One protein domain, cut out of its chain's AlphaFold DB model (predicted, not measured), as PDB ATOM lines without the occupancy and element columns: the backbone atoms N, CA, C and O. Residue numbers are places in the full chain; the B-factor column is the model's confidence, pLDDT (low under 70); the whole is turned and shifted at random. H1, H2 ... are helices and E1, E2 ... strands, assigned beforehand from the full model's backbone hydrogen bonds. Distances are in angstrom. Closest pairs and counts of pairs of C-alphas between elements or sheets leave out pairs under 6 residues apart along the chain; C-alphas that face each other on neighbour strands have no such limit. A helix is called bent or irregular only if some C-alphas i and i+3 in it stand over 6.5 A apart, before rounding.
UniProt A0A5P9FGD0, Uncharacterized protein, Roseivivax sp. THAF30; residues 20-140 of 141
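This is residues 20 to 140 of the 141 residues of an uncharacterized protein of Roseivivax sp. THAF30 (UniProt A0A5P9FGD0). With little regular structure, the printed part winds in stacked turns: parallel E1, E3, E5, E6 make a wall with H1 and H2 over one face, E2 and E4 a smaller sheet. Of 121 printed residues, 42 are in two helices and six strands, class mixed. It is compact, radius of gyration of the C-alphas 12.9 A, spans 34 by 33 by 20 A.

Find H1, residues 21 to 32, E1, 34 to 36, E2, 50 to 52, H2, 53 to 60, E3, 73 to 77, E4, 80 to 82, E5, 95 to 99, E6, 116 to 118. H1 and H2 are on the larger sheet's same face, heights 7.8 and 10.1 A. N 35 of E1 and O 75 of E3 are 2.8 A apart. In irregular H1, C-alphas 28 and 31 are 7.4 A apart, and 6 of 8 O i to N i+4 pairs are within hydrogen-bond range.

Find C-alpha 21 at (220.186, 202.505, 185.783), C-alpha 118 at (236.836, 185.455, 184.639).

The printed part has no cut; E5 to E6 is a long link.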
ATOM      1  N   SER A  20     223.662 205.650 184.365       98.44
ATOM      2  CA  SER A  20     222.636 204.744 183.862       98.44
ATOM      3  C   SER A  20     221.987 203.972 185.013       98.44
ATOM      4  O   SER A  20     222.586 203.840 186.085       98.44
ATOM      5  N   ALA A  21     220.808 203.387 184.796       98.31
ATOM      6  CA  ALA A  21     220.186 202.505 185.783       98.31
ATOM      7  C   ALA A  21     221.111 201.345 186.214       98.31
ATOM      8  O   ALA A  21     221.179 201.020 187.400       98.31
ATOM      9  N   ALA A  22     221.879 200.761 185.289       98.50
ATOM     10  CA  ALA A  22     222.847 199.711 185.622       98.50
ATOM     11  C   ALA A  22     224.026 200.222 186.471       98.50
ATOM     12  O   ALA A  22     224.505 199.519 187.363       98.50
ATOM     13  N   GLU A  23     224.505 201.444 186.223       98.62
ATOM     14  CA  GLU A  23     225.555 202.073 187.031       98.62
ATOM     15  C   GLU A  23     225.051 202.426 188.431       98.62
ATOM     16  O   GLU A  23     225.782 202.240 189.404       98.62
ATOM     17  N   GLU A  24     223.809 202.898 188.554       98.38
ATOM     18  CA  GLU A  24     223.173 203.153 189.849       98.38
ATOM     19  C   GLU A  24     223.037 201.865 190.664       98.38
ATOM     20  O   GLU A  24     223.458 201.836 191.823       98.38
ATOM     21  N   GLN A  25     222.569 200.780 190.042       98.25
ATOM     22  CA  GLN A  25     222.507 199.472 190.690       98.25
ATOM     23  C   GLN A  25     223.899 198.995 191.124       98.25
ATOM     24  O   GLN A  25     224.082 198.549 192.255       98.25
ATOM     25  N   LEU A  26     224.912 199.131 190.262       97.69
ATOM     26  CA  LEU A  26     226.292 198.792 190.611       97.69
ATOM     27  C   LEU A  26     226.788 199.602 191.817       97.69
ATOM     28  O   LEU A  26     227.419 199.041 192.712       97.69
ATOM     29  N   LEU A  27     226.504 200.904 191.868       97.56
ATOM     30  CA  LEU A  27     226.886 201.766 192.987       97.56
ATOM     31  C   LEU A  27     226.223 201.338 194.305       97.56
ATOM     32  O   LEU A  27     226.867 201.394 195.355       97.56
ATOM     33  N   GLU A  28     224.968 200.899 194.250       96.94
ATOM     34  CA  GLU A  28     224.210 200.441 195.412       96.94
ATOM     35  C   GLU A  28     224.659 199.051 195.887       96.94
ATOM     36  O   GLU A  28     224.916 198.847 197.076       96.94
ATOM     37  N   GLU A  29     224.823 198.099 194.970       96.75
ATOM     38  CA  GLU A  29     224.950 196.671 195.283       96.75
ATOM     39  C   GLU A  29     226.396 196.157 195.321       96.75
ATOM     40  O   GLU A  29     226.639 195.072 195.853       96.75
ATOM     41  N   ALA A  30     227.385 196.918 194.835       95.38
ATOM     42  CA  ALA A  30     228.785 196.478 194.756       95.38
ATOM     43  C   ALA A  30     229.354 195.934 196.078       95.38
ATOM     44  O   ALA A  30     230.175 195.011 196.081       95.38
ATOM     45  N   HIS A  31     228.892 196.466 197.211       94.06
ATOM     46  CA  HIS A  31     229.324 196.049 198.543       94.06
ATOM     47  C   HIS A  31     228.976 194.586 198.875       94.06
ATOM     48  O   HIS A  31     229.604 193.995 199.752       94.06
ATOM     49  N   THR A  32     228.004 193.995 198.178       94.62
ATOM     50  CA  THR A  32     227.616 192.585 198.325       94.62
ATOM     51  C   THR A  32     228.586 191.631 197.613       94.62
ATOM     52  O   THR A  32     228.636 190.443 197.928       94.62
ATOM     53  N   GLY A  33     229.386 192.151 196.673       93.62
ATOM     54  CA  GLY A  33     230.322 191.390 195.845       93.62
ATOM     55  C   GLY A  33     229.718 190.772 194.585       93.62
ATOM     56  O   GLY A  33     230.470 190.197 193.797       93.62
ATOM     57  N   ILE A  34     228.406 190.877 194.371       95.38
ATOM     58  CA  ILE A  34     227.723 190.370 193.177       95.38
ATOM     59  C   ILE A  34     226.680 191.396 192.738       95.38
ATOM     60  O   ILE A  34     225.865 191.822 193.544       95.38
ATOM     61  N   VAL A  35     226.688 191.759 191.460       97.75
ATOM     62  CA  VAL A  35     225.703 192.648 190.842       97.75
ATOM     63  C   VAL A  35     225.177 191.973 189.587       97.75
ATOM     64  O   VAL A  35     225.940 191.600 188.691       97.75
ATOM     65  N   PHE A  36     223.867 191.775 189.542       97.81
ATOM     66  CA  PHE A  36     223.191 191.090 188.450       97.81
ATOM     67  C   PHE A  36     222.329 192.094 187.692       97.81
ATOM     68  O   PHE A  36     221.273 192.492 188.175       97.81
ATOM     69  N   ILE A  37     222.808 192.513 186.523       98.19
ATOM     70  CA  ILE A  37     222.161 193.530 185.688       98.19
ATOM     71  C   ILE A  37     221.108 192.889 184.779       98.19
ATOM     72  O   ILE A  37     219.995 193.387 184.652       98.19
ATOM     73  N   SER A  38     221.445 191.754 184.164       97.00
ATOM     74  CA  SER A  38     220.545 191.014 183.277       97.00
ATOM     75  C   SER A  38     220.835 189.515 183.315       97.00
ATOM     76  O   SER A  38     221.963 189.086 183.566       97.00
ATOM     77  N   GLU A  39     219.809 188.714 183.023       92.19
ATOM     78  CA  GLU A  39     219.917 187.261 182.853       92.19
ATOM     79  C   GLU A  39     220.674 186.872 181.585       92.19
ATOM     80  O   GLU A  39     221.377 185.859 181.559       92.19
ATOM     81  N   THR A  40     220.559 187.682 180.537       94.25
ATOM     82  CA  THR A  40     221.184 187.422 179.244       94.25
ATOM     83  C   THR A  40     222.191 188.504 178.898       94.25
ATOM     84  O   THR A  40     222.116 189.642 179.370       94.25
ATOM     85  N   ARG A  41     223.151 188.143 178.041       96.69
ATOM     86  CA  ARG A  41     224.102 189.110 177.502       96.69
ATOM     87  C   ARG A  41     223.361 190.146 176.651       96.69
ATOM     88  O   ARG A  41     222.735 189.737 175.672       96.69
ATOM     89  N   PRO A  42     223.458 191.449 176.963       96.69
ATOM     90  CA  PRO A  42     222.801 192.480 176.175       96.69
ATOM     91  C   PRO A  42     223.434 192.588 174.779       96.69
ATOM     92  O   PRO A  42     224.656 192.533 174.620       96.69
ATOM     93  N   GLU A  43     222.597 192.737 173.754       92.75
ATOM     94  CA  GLU A  43     223.042 192.979 172.372       92.75
ATOM     95  C   GLU A  43     223.141 194.475 172.056       92.75
ATOM     96  O   GLU A  43     223.984 194.880 171.258       92.75
ATOM     97  N   GLU A  44     222.329 195.293 172.727       91.12
ATOM     98  CA  GLU A  44     222.260 196.741 172.548       91.12
ATOM     99  C   GLU A  44     222.613 197.475 173.843       91.12
ATOM    100  O   GLU A  44     222.320 197.012 174.951       91.12
ATOM    101  N   THR A  45     223.212 198.657 173.689       93.25
ATOM    102  CA  THR A  45     223.476 199.563 174.805       93.25
ATOM    103  C   THR A  45     222.208 200.341 175.149       93.25
ATOM    104  O   THR A  45     221.708 201.153 174.369       93.25
ATOM    105  N   THR A  46     221.651 200.062 176.324       96.44
ATOM    106  CA  THR A  46     220.524 200.799 176.897       96.44
ATOM    107  C   THR A  46     220.863 201.200 178.321       96.44
ATOM    108  O   THR A  46     221.737 200.610 178.956       96.44
ATOM    109  N   ASP A  47     220.132 202.175 178.852       97.38
ATOM    110  CA  ASP A  47     220.302 202.649 180.227       97.38
ATOM    111  C   ASP A  47     220.224 201.515 181.275       97.38
ATOM    112  O   ASP A  47     220.952 201.504 182.264       97.38
ATOM    113  N   ALA A  48     219.413 200.489 181.004       97.50
ATOM    114  CA  ALA A  48     219.243 199.329 181.877       97.50
ATOM    115  C   ALA A  48     220.457 198.387 181.927       97.50
ATOM    116  O   ALA A  48     220.523 197.553 182.823       97.50
ATOM    117  N   HIS A  49     221.395 198.478 180.979       97.50
ATOM    118  CA  HIS A  49     222.526 197.548 180.887       97.50
ATOM    119  C   HIS A  49     223.895 198.238 180.855       97.50
ATOM    120  O   HIS A  49     224.905 197.592 181.127       97.50
ATOM    121  N   MET A  50     223.943 199.520 180.489       98.19
ATOM    122  CA  MET A  50     225.176 200.253 180.215       98.19
ATOM    123  C   MET A  50     225.994 200.492 181.487       98.19
ATOM    124  O   MET A  50     225.488 201.095 182.423       98.19
ATOM    125  N   ILE A  51     227.270 200.116 181.506       98.62
ATOM    126  CA  ILE A  51     228.219 200.451 182.576       98.62
ATOM    127  C   ILE A  51     229.511 200.972 181.951       98.62
ATOM    128  O   ILE A  51     230.155 200.263 181.179       98.62
ATOM    129  N   ARG A  52     229.947 202.177 182.332       98.31
ATOM    130  CA  ARG A  52     231.255 202.702 181.920       98.31
ATOM    131  C   ARG A  52     232.387 201.840 182.462       98.31
ATOM    132  O   ARG A  52     232.478 201.585 183.667       98.31
ATOM    133  N   ALA A  53     233.327 201.488 181.595       98.25
ATOM    134  CA  ALA A  53     234.497 200.697 181.943       98.25
ATOM    135  C   ALA A  53     235.343 201.324 183.065       98.25
ATOM    136  O   ALA A  53     235.881 200.614 183.917       98.25
ATOM    137  N   GLU A  54     235.410 202.656 183.138       97.56
ATOM    138  CA  GLU A  54     236.131 203.357 184.206       97.56
ATOM    139  C   GLU A  54     235.529 203.090 185.602       97.56
ATOM    140  O   GLU A  54     236.267 203.066 186.588       97.56
ATOM    141  N   LEU A  55     234.223 202.822 185.716       97.19
ATOM    142  CA  LEU A  55     233.607 202.462 186.998       97.19
ATOM    143  C   LEU A  55     234.072 201.072 187.459       97.19
ATOM    144  O   LEU A  55     234.442 200.890 188.622       97.19
ATOM    145  N   ILE A  56     234.152 200.120 186.526       97.44
ATOM    146  CA  ILE A  56     234.708 198.779 186.770       97.44
ATOM    147  C   ILE A  56     236.182 198.894 187.160       97.44
ATOM    148  O   ILE A  56     236.594 198.348 188.184       97.44
ATOM    149  N   ARG A  57     236.969 199.681 186.417       96.62
ATOM    150  CA  ARG A  57     238.374 199.965 186.734       96.62
ATOM    151  C   ARG A  57     238.533 200.536 188.144       96.62
ATOM    152  O   ARG A  57     239.387 200.085 188.908       96.62
ATOM    153  N   HIS A  58     237.707 201.516 188.504       95.56
ATOM    154  CA  HIS A  58     237.712 202.125 189.828       95.56
ATOM    155  C   HIS A  58     237.490 201.059 190.913       95.56
ATOM    156  O   HIS A  58     238.251 200.992 191.878       95.56
ATOM    157  N   ILE A  59     236.520 200.164 190.730       94.69
ATOM    158  CA  ILE A  59     236.276 199.043 191.643       94.69
ATOM    159  C   ILE A  59     237.480 198.091 191.719       94.69
ATOM    160  O   ILE A  59     237.929 197.766 192.818       94.69
ATOM    161  N   THR A  60     238.050 197.685 190.581       94.25
ATOM    162  CA  THR A  60     239.205 196.770 190.511       94.25
ATOM    163  C   THR A  60     240.441 197.311 191.242       94.25
ATOM    164  O   THR A  60     241.258 196.539 191.754       94.25
ATOM    165  N   LEU A  61     240.557 198.635 191.358       91.69
ATOM    166  CA  LEU A  61     241.604 199.320 192.122       91.69
ATOM    167  C   LEU A  61     241.261 199.550 193.602       91.69
ATOM    168  O   LEU A  61     241.967 200.295 194.285       91.69
ATOM    169  N   GLY A  62     240.199 198.920 194.104       88.62
ATOM    170  CA  GLY A  62     239.843 198.878 195.522       88.62
ATOM    171  C   GLY A  62     238.651 199.743 195.928       88.62
ATOM    172  O   GLY A  62     238.380 199.850 197.119       88.62
ATOM    173  N   GLY A  63     237.940 200.378 194.991       90.06
ATOM    174  CA  GLY A  63     236.754 201.167 195.354       90.06
ATOM    175  C   GLY A  63     237.069 202.418 196.202       90.06
ATOM    176  O   GLY A  63     238.232 202.783 196.387       90.06
ATOM    177  N   CYS A  64     236.043 203.136 196.630       91.69
ATOM    178  CA  CYS A  64     236.162 204.270 197.549       91.69
ATOM    179  C   CYS A  64     235.116 204.124 198.660       91.69
ATOM    180  O   CYS A  64     234.347 203.168 198.658       91.69
ATOM    181  N   GLU A  65     235.041 205.061 199.608       88.88
ATOM    182  CA  GLU A  65     234.053 204.976 200.699       88.88
ATOM    183  C   GLU A  65     232.607 204.849 200.198       88.88
ATOM    184  O   GLU A  65     231.808 204.135 200.800       88.88
ATOM    185  N   LYS A  66     232.294 205.501 199.071       90.69
ATOM    186  CA  LYS A  66     230.972 205.475 198.428       90.69
ATOM    187  C   LYS A  66     230.754 204.270 197.509       90.69
ATOM    188  O   LYS A  66     229.626 204.023 197.115       90.69
ATOM    189  N   LEU A  67     231.816 203.548 197.154       91.88
ATOM    190  CA  LEU A  67     231.778 202.392 196.262       91.88
ATOM    191  C   LEU A  67     232.753 201.344 196.785       91.88
ATOM    192  O   LEU A  67     233.882 201.234 196.306       91.88
ATOM    193  N   ARG A  68     232.342 200.639 197.838       89.56
ATOM    194  CA  ARG A  68     233.148 199.599 198.485       89.56
ATOM    195  C   ARG A  68     232.877 198.251 197.838       89.56
ATOM    196  O   ARG A  68     231.754 197.983 197.429       89.56
ATOM    197  N   VAL A  69     233.891 197.396 197.830       92.12
ATOM    198  CA  VAL A  69     233.771 196.001 197.403       92.12
ATOM    199  C   VAL A  69     234.423 195.062 198.408       92.12
ATOM    200  O   VAL A  69     235.321 195.491 199.135       92.12
ATOM    201  N   PRO A  70     233.995 193.790 198.464       92.81
ATOM    202  CA  PRO A  70     234.665 192.780 199.273       92.81
ATOM    203  C   PRO A  70     236.119 192.549 198.845       92.81
ATOM    204  O   PRO A  70     236.481 192.747 197.687       92.81
ATOM    205  N   ASP A  71     236.924 191.987 199.751       90.06
ATOM    206  CA  ASP A  71     238.345 191.663 199.519       90.06
ATOM    207  C   ASP A  71     238.588 190.673 198.366       90.06
ATOM    208  O   ASP A  71     239.710 190.530 197.878       90.06
ATOM    209  N   LYS A  72     237.543 189.962 197.927       90.69
ATOM    210  CA  LYS A  72     237.599 189.086 196.753       90.69
ATOM    211  C   LYS A  72     237.501 189.870 195.439       90.69
ATOM    212  O   LYS A  72     238.032 189.407 194.438       90.69
ATOM    213  N   GLY A  73     236.865 191.038 195.430       90.56
ATOM    214  CA  GLY A  73     236.447 191.758 194.227       90.56
ATOM    215  C   GLY A  73     234.940 191.652 193.999       90.56
ATOM    216  O   GLY A  73     234.187 191.331 194.921       90.56
ATOM    217  N   ILE A  74     234.510 191.926 192.768       93.31
ATOM    218  CA  ILE A  74     233.099 191.972 192.373       93.31
ATOM    219  C   ILE A  74     232.824 191.038 191.192       93.31
ATOM    220  O   ILE A  74     233.657 190.899 190.293       93.31
ATOM    221  N   ALA A  75     231.641 190.427 191.198       96.69
ATOM    222  CA  ALA A  75     231.044 189.783 190.042       96.69
ATOM    223  C   ALA A  75     229.961 190.675 189.434       96.69
ATOM    224  O   ALA A  75     229.037 191.058 190.140       96.69
ATOM    225  N   ILE A  76     230.060 190.980 188.141       98.25
ATOM    226  CA  ILE A  76     229.039 191.721 187.390       98.25
ATOM    227  C   ILE A  76     228.514 190.805 186.287       98.25
ATOM    228  O   ILE A  76     229.305 190.244 185.528       98.25
ATOM    229  N   ALA A  77     227.198 190.628 186.205       98.25
ATOM    230  CA  ALA A  77     226.559 189.774 185.206       98.25
ATOM    231  C   ALA A  77     225.593 190.562 184.312       98.25
ATOM    232  O   ALA A  77     224.814 191.366 184.819       98.25
ATOM    233  N   GLY A  78     225.624 190.304 183.001       98.25
ATOM    234  CA  GLY A  78     224.639 190.829 182.049       98.25
ATOM    235  C   GLY A  78     224.772 192.321 181.726       98.25
ATOM    236  O   GLY A  78     223.780 192.956 181.383       98.25
ATOM    237  N   ALA A  79     225.969 192.900 181.849       98.62
ATOM    238  CA  ALA A  79     226.205 194.318 181.571       98.62
ATOM    239  C   ALA A  79     226.679 194.571 180.129       98.62
ATOM    240  O   ALA A  79     227.352 193.737 179.518       98.62
ATOM    241  N   PHE A  80     226.379 195.758 179.609       98.69
ATOM    242  CA  PHE A  80     226.984 196.318 178.405       98.69
ATOM    243  C   PHE A  80     228.062 197.317 178.834       98.69
ATOM    244  O   PHE A  80     227.762 198.381 179.364       98.69
ATOM    245  N   ILE A  81     229.325 196.965 178.641       98.56
ATOM    246  CA  ILE A  81     230.482 197.735 179.081       98.56
ATOM    247  C   ILE A  81     230.886 198.693 177.967       98.56
ATOM    248  O   ILE A  81     231.260 198.249 176.878       98.56
ATOM    249  N   THR A  82     230.793 199.990 178.258       98.25
ATOM    250  CA  THR A  82     231.185 201.056 177.331       98.25
ATOM    251  C   THR A  82     232.574 201.575 177.633       98.25
ATOM    252  O   THR A  82     232.987 201.609 178.796       98.25
ATOM    253  N   ASP A  83     233.243 202.066 176.595       97.69
ATOM    254  CA  ASP A  83     234.622 202.553 176.638       97.69
ATOM    255  C   ASP A  83     235.649 201.440 176.935       97.69
ATOM    256  O   ASP A  83     235.335 200.287 177.238       97.69
ATOM    257  N   GLU A  84     236.935 201.779 176.838       98.31
ATOM    258  CA  GLU A  84     238.019 200.829 177.087       98.31
ATOM    259  C   GLU A  84     238.155 200.505 178.585       98.31
ATOM    260  O   GLU A  84     238.436 201.378 179.413       98.31
ATOM    261  N   LEU A  85     238.030 199.221 178.942       98.38
ATOM    262  CA  LEU A  85     238.464 198.732 180.253       98.38
ATOM    263  C   LEU A  85     239.985 198.608 180.270       98.38
ATOM    264  O   LEU A  85     240.533 197.545 179.975       98.38
ATOM    265  N   ASP A  86     240.644 199.705 180.633       97.69
ATOM    266  CA  ASP A  86     242.095 199.769 180.775       97.69
ATOM    267  C   ASP A  86     242.551 199.455 182.210       97.69
ATOM    268  O   ASP A  86     242.453 200.261 183.145       97.69
ATOM    269  N   LEU A  87     243.092 198.253 182.376       97.00
ATOM    270  CA  LEU A  87     243.760 197.771 183.578       97.00
ATOM    271  C   LEU A  87     245.273 197.606 183.368       97.00
ATOM    272  O   LEU A  87     245.931 196.905 184.143       97.00
ATOM    273  N   GLN A  88     245.849 198.260 182.356       96.94
ATOM    274  CA  GLN A  88     247.270 198.180 182.056       96.94
ATOM    275  C   GLN A  88     248.124 198.532 183.283       96.94
ATOM    276  O   GLN A  88     247.934 199.552 183.947       96.94
ATOM    277  N   GLY A  89     249.086 197.662 183.596       95.81
ATOM    278  CA  GLY A  89     250.034 197.849 184.697       95.81
ATOM    279  C   GLY A  89     249.419 197.867 186.102       95.81
ATOM    280  O   GLY A  89     250.139 198.133 187.066       95.81
ATOM    281  N   CYS A  90     248.120 197.587 186.246       94.12
ATOM    282  CA  CYS A  90     247.460 197.544 187.546       94.12
ATOM    283  C   CYS A  90     247.996 196.381 188.392       94.12
ATOM    284  O   CYS A  90     248.262 195.304 187.868       94.12
ATOM    285  N   ASP A  91     248.121 196.578 189.706       94.94
ATOM    286  CA  ASP A  91     248.531 195.537 190.656       94.94
ATOM    287  C   ASP A  91     247.507 195.468 191.791       94.94
ATOM    288  O   ASP A  91     247.453 196.343 192.656       94.94
ATOM    289  N   THR A  92     246.634 194.462 191.742       94.06
ATOM    290  CA  THR A  92     245.518 194.299 192.677       94.06
ATOM    291  C   THR A  92     245.333 192.829 193.063       94.06
ATOM    292  O   THR A  92     245.480 191.930 192.230       94.06
ATOM    293  N   PRO A  93     245.015 192.525 194.334       95.31
ATOM    294  CA  PRO A  93     244.664 191.169 194.737       95.31
ATOM    295  C   PRO A  93     243.228 190.778 194.353       95.31
ATOM    296  O   PRO A  93     242.886 189.605 194.530       95.31
ATOM    297  N   LEU A  94     242.408 191.723 193.874       96.38
ATOM    298  CA  LEU A  94     240.992 191.518 193.571       96.38
ATOM    299  C   LEU A  94     240.788 190.698 192.290       96.38
ATOM    300  O   LEU A  94     241.592 190.754 191.354       96.38
ATOM    301  N   ASP A  95     239.703 189.932 192.262       96.00
ATOM    302  CA  ASP A  95     239.192 189.258 191.071       96.00
ATOM    303  C   ASP A  95     238.423 190.240 190.184       96.00
ATOM    304  O   ASP A  95     237.690 191.101 190.675       96.00
ATOM    305  N   VAL A  96     238.556 190.059 188.869       95.94
ATOM    306  CA  VAL A  96     237.665 190.652 187.868       95.94
ATOM    307  C   VAL A  96     236.773 189.534 187.343       95.94
ATOM    308  O   VAL A  96     237.256 188.629 186.660       95.94
ATOM    309  N   PHE A  97     235.492 189.567 187.710       97.31
ATOM    310  CA  PHE A  97     234.513 188.552 187.329       97.31
ATOM    311  C   PHE A  97     233.373 189.218 186.554       97.31
ATOM    312  O   PHE A  97     232.518 189.876 187.135       97.31
ATOM    313  N   LEU A  98     233.383 189.082 185.231       98.19
ATOM    314  CA  LEU A  98     232.389 189.667 184.333       98.19
ATOM    315  C   LEU A  98     231.721 188.519 183.573       98.19
ATOM    316  O   LEU A  98     232.391 187.752 182.890       98.19
ATOM    317  N   VAL A  99     230.414 188.344 183.737       98.06
ATOM    318  CA  VAL A  99     229.672 187.197 183.193       98.06
ATOM    319  C   VAL A  99     228.667 187.681 182.177       98.06
ATOM    320  O   VAL A  99     227.930 188.623 182.453       98.06
ATOM    321  N   ALA A 100     228.601 187.024 181.020       97.81
ATOM    322  CA  ALA A 100     227.628 187.347 179.982       97.81
ATOM    323  C   ALA A 100     227.593 188.857 179.668       97.81
ATOM    324  O   ALA A 100     226.531 189.422 179.447       97.81
ATOM    325  N   CYS A 101     228.745 189.532 179.706       98.44
ATOM    326  CA  CYS A 101     228.833 190.961 179.421       98.44
ATOM    327  C   CYS A 101     229.143 191.198 177.938       98.44
ATOM    328  O   CYS A 101     229.724 190.349 177.262       98.44
ATOM    329  N   HIS A 102     228.766 192.357 177.424       98.56
ATOM    330  CA  HIS A 102     229.127 192.823 176.087       98.56
ATOM    331  C   HIS A 102     230.128 193.962 176.230       98.56
ATOM    332  O   HIS A 102     229.888 194.849 177.035       98.56
ATOM    333  N   PHE A 103     231.223 193.958 175.478       98.50
ATOM    334  CA  PHE A 103     232.168 195.073 175.444       98.50
ATOM    335  C   PHE A 103     232.117 195.739 174.074       98.50
ATOM    336  O   PHE A 103     232.219 195.045 173.062       98.50
ATOM    337  N   ASP A 104     231.978 197.064 174.026       97.88
ATOM    338  CA  ASP A 104     232.077 197.800 172.755       97.88
ATOM    339  C   ASP A 104     233.528 197.965 172.277       97.88
ATOM    340  O   ASP A 104     233.798 198.041 171.078       97.88
ATOM    341  N   THR A 105     234.467 197.957 173.223       98.50
ATOM    342  CA  THR A 105     235.881 198.255 173.021       98.50
ATOM    343  C   THR A 105     236.734 197.117 173.570       98.50
ATOM    344  O   THR A 105     236.382 196.461 174.550       98.50
ATOM    345  N   GLN A 106     237.873 196.846 172.927       98.50
ATOM    346  CA  GLN A 106     238.794 195.795 173.360       98.50
ATOM    347  C   GLN A 106     239.334 196.117 174.763       98.50
ATOM    348  O   GLN A 106     240.025 197.119 174.908       98.50
ATOM    349  N   PRO A 107     239.097 195.285 175.793       98.44
ATOM    350  CA  PRO A 107     239.679 195.516 177.107       98.44
ATOM    351  C   PRO A 107     241.194 195.256 177.114       98.44
ATOM    352  O   PRO A 107     241.700 194.343 176.440       98.44
ATOM    353  N   VAL A 108     241.908 196.033 177.933       98.62
ATOM    354  CA  VAL A 108     243.371 196.040 178.034       98.62
ATOM    355  C   VAL A 108     243.812 195.638 179.441       98.62
ATOM    356  O   VAL A 108     243.542 196.301 180.434       98.62
ATOM    357  N   PHE A 109     244.560 194.545 179.526       98.19
ATOM    358  CA  PHE A 109     245.124 193.954 180.744       98.19
ATOM    359  C   PHE A 109     246.648 193.799 180.653       98.19
ATOM    360  O   PHE A 109     247.258 193.002 181.378       98.19
ATOM    361  N   ARG A 110     247.287 194.521 179.728       98.31
ATOM    362  CA  ARG A 110     248.728 194.440 179.493       98.31
ATOM    363  C   ARG A 110     249.499 194.730 180.784       98.31
ATOM    364  O   ARG A 110     249.213 195.696 181.479       98.31
ATOM    365  N   ASP A 111     250.484 193.908 181.126       98.19
ATOM    366  CA  ASP A 111     251.288 194.051 182.357       98.19
ATOM    367  C   ASP A 111     250.514 194.038 183.689       98.19
ATOM    368  O   ASP A 111     251.111 194.294 184.739       98.19
ATOM    369  N   ALA A 112     249.217 193.726 183.686       97.88
ATOM    370  CA  ALA A 112     248.424 193.710 184.903       97.88
ATOM    371  C   ALA A 112     248.784 192.515 185.803       97.88
ATOM    372  O   ALA A 112     249.190 191.439 185.344       97.88
ATOM    373  N   ARG A 113     248.594 192.691 187.111       98.00
ATOM    374  CA  ARG A 113     248.623 191.645 188.134       98.00
ATOM    375  C   ARG A 113     247.289 191.643 188.861       98.00
ATOM    376  O   ARG A 113     246.986 192.587 189.583       98.00
ATOM    377  N   LEU A 114     246.509 190.585 188.667       97.38
ATOM    378  CA  LEU A 114     245.170 190.447 189.240       97.38
ATOM    379  C   LEU A 114     245.083 189.252 190.193       97.38
ATOM    380  O   LEU A 114     245.911 188.331 190.167       97.38
ATOM    381  N   GLY A 115     244.022 189.225 190.994       97.19
ATOM    382  CA  GLY A 115     243.581 188.025 191.688       97.19
ATOM    383  C   GLY A 115     243.240 186.908 190.705       97.19
ATOM    384  O   GLY A 115     243.900 185.868 190.693       97.19
ATOM    385  N   ALA A 116     242.264 187.165 189.840       97.25
ATOM    386  CA  ALA A 116     241.794 186.285 188.778       97.25
ATOM    387  C   ALA A 116     241.131 187.102 187.662       97.25
ATOM    388  O   ALA A 116     240.730 188.246 187.892       97.25
ATOM    389  N   LEU A 117     240.978 186.489 186.488       97.75
ATOM    390  CA  LEU A 117     240.235 187.056 185.363       97.75
ATOM    391  C   LEU A 117     239.210 186.042 184.849       97.75
ATOM    392  O   LEU A 117     239.572 185.031 184.251       97.75
ATOM    393  N   TYR A 118     237.931 186.317 185.065       98.06
ATOM    394  CA  TYR A 118     236.836 185.455 184.639       98.06
ATOM    395  C   TYR A 118     235.891 186.255 183.744       98.06
ATOM    396  O   TYR A 118     235.256 187.190 184.219       98.06
ATOM    397  N   LEU A 119     235.815 185.880 182.464       97.94
ATOM    398  CA  LEU A 119     234.979 186.504 181.434       97.94
ATOM    399  C   LEU A 119     233.977 185.519 180.774       97.94
ATOM    400  O   LEU A 119     233.800 185.585 179.556       97.94
ATOM    401  N   PRO A 120     233.346 184.567 181.497       97.81
ATOM    402  CA  PRO A 120     232.501 183.556 180.864       97.81
ATOM    403  C   PRO A 120     231.270 184.178 180.195       97.81
ATOM    404  O   PRO A 120     230.593 185.035 180.763       97.81
ATOM    405  N   GLY A 121     230.960 183.732 178.985       97.06
ATOM    406  CA  GLY A 121     229.853 184.200 178.168       97.06
ATOM    407  C   GLY A 121     230.017 185.631 177.660       97.06
ATOM    408  O   GLY A 121     229.068 186.158 177.077       97.06
ATOM    409  N   CYS A 122     231.161 186.287 177.870       98.00
ATOM    410  CA  CYS A 122     231.357 187.656 177.402       98.00
ATOM    411  C   CYS A 122     231.526 187.722 175.879       98.00
ATOM    412  O   CYS A 122     232.097 186.827 175.262       98.00
ATOM    413  N   MET A 123     231.045 188.805 175.269       97.69
ATOM    414  CA  MET A 123     231.371 189.163 173.890       97.69
ATOM    415  C   MET A 123     232.392 190.296 173.921       97.69
ATOM    416  O   MET A 123     232.138 191.339 174.523       97.69
ATOM    417  N   LEU A 124     233.552 190.054 173.311       96.69
ATOM    418  CA  LEU A 124     234.682 190.972 173.282       96.69
ATOM    419  C   LEU A 124     235.106 191.191 171.826       96.69
ATOM    420  O   LEU A 124     235.267 190.202 171.105       96.69
ATOM    421  N   PRO A 125     235.392 192.430 171.394       97.12
ATOM    422  CA  PRO A 125     235.974 192.676 170.073       97.12
ATOM    423  C   PRO A 125     237.450 192.234 170.000       97.12
ATOM    424  O   PRO A 125     238.018 192.106 168.918       97.12
ATOM    425  N   GLY A 126     238.072 191.977 171.152       97.81
ATOM    426  CA  GLY A 126     239.427 191.460 171.316       97.81
ATOM    427  C   GLY A 126     239.778 191.348 172.801       97.81
ATOM    428  O   GLY A 126     238.965 191.679 173.655       97.81
ATOM    429  N   LEU A 127     240.992 190.915 173.128       97.88
ATOM    430  CA  LEU A 127     241.501 190.916 174.504       97.88
ATOM    431  C   LEU A 127     243.012 191.151 174.472       97.88
ATOM    432  O   LEU A 127     243.759 190.270 174.046       97.88
ATOM    433  N   ASP A 128     243.478 192.328 174.905       98.31
ATOM    434  CA  ASP A 128     244.918 192.546 175.096       98.31
ATOM    435  C   ASP A 128     245.313 192.130 176.514       98.31
ATOM    436  O   ASP A 128     245.175 192.895 177.460       98.31
ATOM    437  N   ALA A 129     245.830 190.914 176.666       97.88
ATOM    438  CA  ALA A 129     246.311 190.389 177.944       97.88
ATOM    439  C   ALA A 129     247.828 190.130 177.945       97.88
ATOM    440  O   ALA A 129     248.320 189.229 178.633       97.88
ATOM    441  N   HIS A 130     248.604 190.890 177.163       98.38
ATOM    442  CA  HIS A 130     250.046 190.668 177.070       98.38
ATOM    443  C   HIS A 130     250.741 190.814 178.434       98.38
ATOM    444  O   HIS A 130     250.696 191.861 179.073       98.38
ATOM    445  N   ARG A 131     251.444 189.755 178.862       98.25
ATOM    446  CA  ARG A 131     252.161 189.677 180.153       98.25
ATOM    447  C   ARG A 131     251.266 189.808 181.396       98.25
ATOM    448  O   ARG A 131     251.804 190.004 182.487       98.25
ATOM    449  N   LEU A 132     249.948 189.638 181.253       98.31
ATOM    450  CA  LEU A 132     249.024 189.510 182.381       98.31
ATOM    451  C   LEU A 132     249.497 188.388 183.316       98.31
ATOM    452  O   LEU A 132     249.850 187.289 182.880       98.31
ATOM    453  N   ARG A 133     249.478 188.659 184.621       98.44
ATOM    454  CA  ARG A 133     249.671 187.654 185.667       98.44
ATOM    455  C   ARG A 133     248.422 187.592 186.530       98.44
ATOM    456  O   ARG A 133     247.966 188.613 187.034       98.44
ATOM    457  N   VAL A 134     247.918 186.390 186.761       97.81
ATOM    458  CA  VAL A 134     246.848 186.152 187.731       97.81
ATOM    459  C   VAL A 134     247.358 185.254 188.849       97.81
ATOM    460  O   VAL A 134     248.205 184.392 188.619       97.81
ATOM    461  N   LYS A 135     246.870 185.469 190.072       97.25
ATOM    462  CA  LYS A 135     247.223 184.629 191.230       97.25
ATOM    463  C   LYS A 135     246.409 183.338 191.289       97.25
ATOM    464  O   LYS A 135     246.891 182.341 191.816       97.25
ATOM    465  N   ARG A 136     245.166 183.383 190.810       95.38
ATOM    466  CA  ARG A 136     244.191 182.290 190.834       95.38
ATOM    467  C   ARG A 136     243.942 181.794 189.407       95.38
ATOM    468  O   ARG A 136     244.849 181.231 188.807       95.38
ATOM    469  N   GLY A 137     242.734 181.962 188.870       95.62
ATOM    470  CA  GLY A 137     242.329 181.370 187.594       95.62
ATOM    471  C   GLY A 137     242.131 182.367 186.457       95.62
ATOM    472  O   GLY A 137     242.018 183.577 186.672       95.62
ATOM    473  N   VAL A 138     242.043 181.807 185.248       97.12
ATOM    474  CA  VAL A 138     241.528 182.471 184.048       97.12
ATOM    475  C   VAL A 138     240.400 181.623 183.455       97.12
ATOM    476  O   VAL A 138     240.558 180.407 183.348       97.12
ATOM    477  N   LEU A 139     239.288 182.247 183.053       97.06
ATOM    478  CA  LEU A 139     238.191 181.621 182.295       97.06
ATOM    479  C   LEU A 139     237.660 182.606 181.249       97.06
ATOM    480  O   LEU A 139     237.417 183.755 181.603       97.06
ATOM    481  N   LEU A 140     237.465 182.172 180.000       93.31
ATOM    482  CA  LEU A 140     237.111 183.049 178.864       93.31
ATOM    483  C   LEU A 140     236.005 182.485 177.941       93.31
ATOM    484  O   LEU A 140     235.820 183.010 176.851       93.31
TER     485      LEU A 140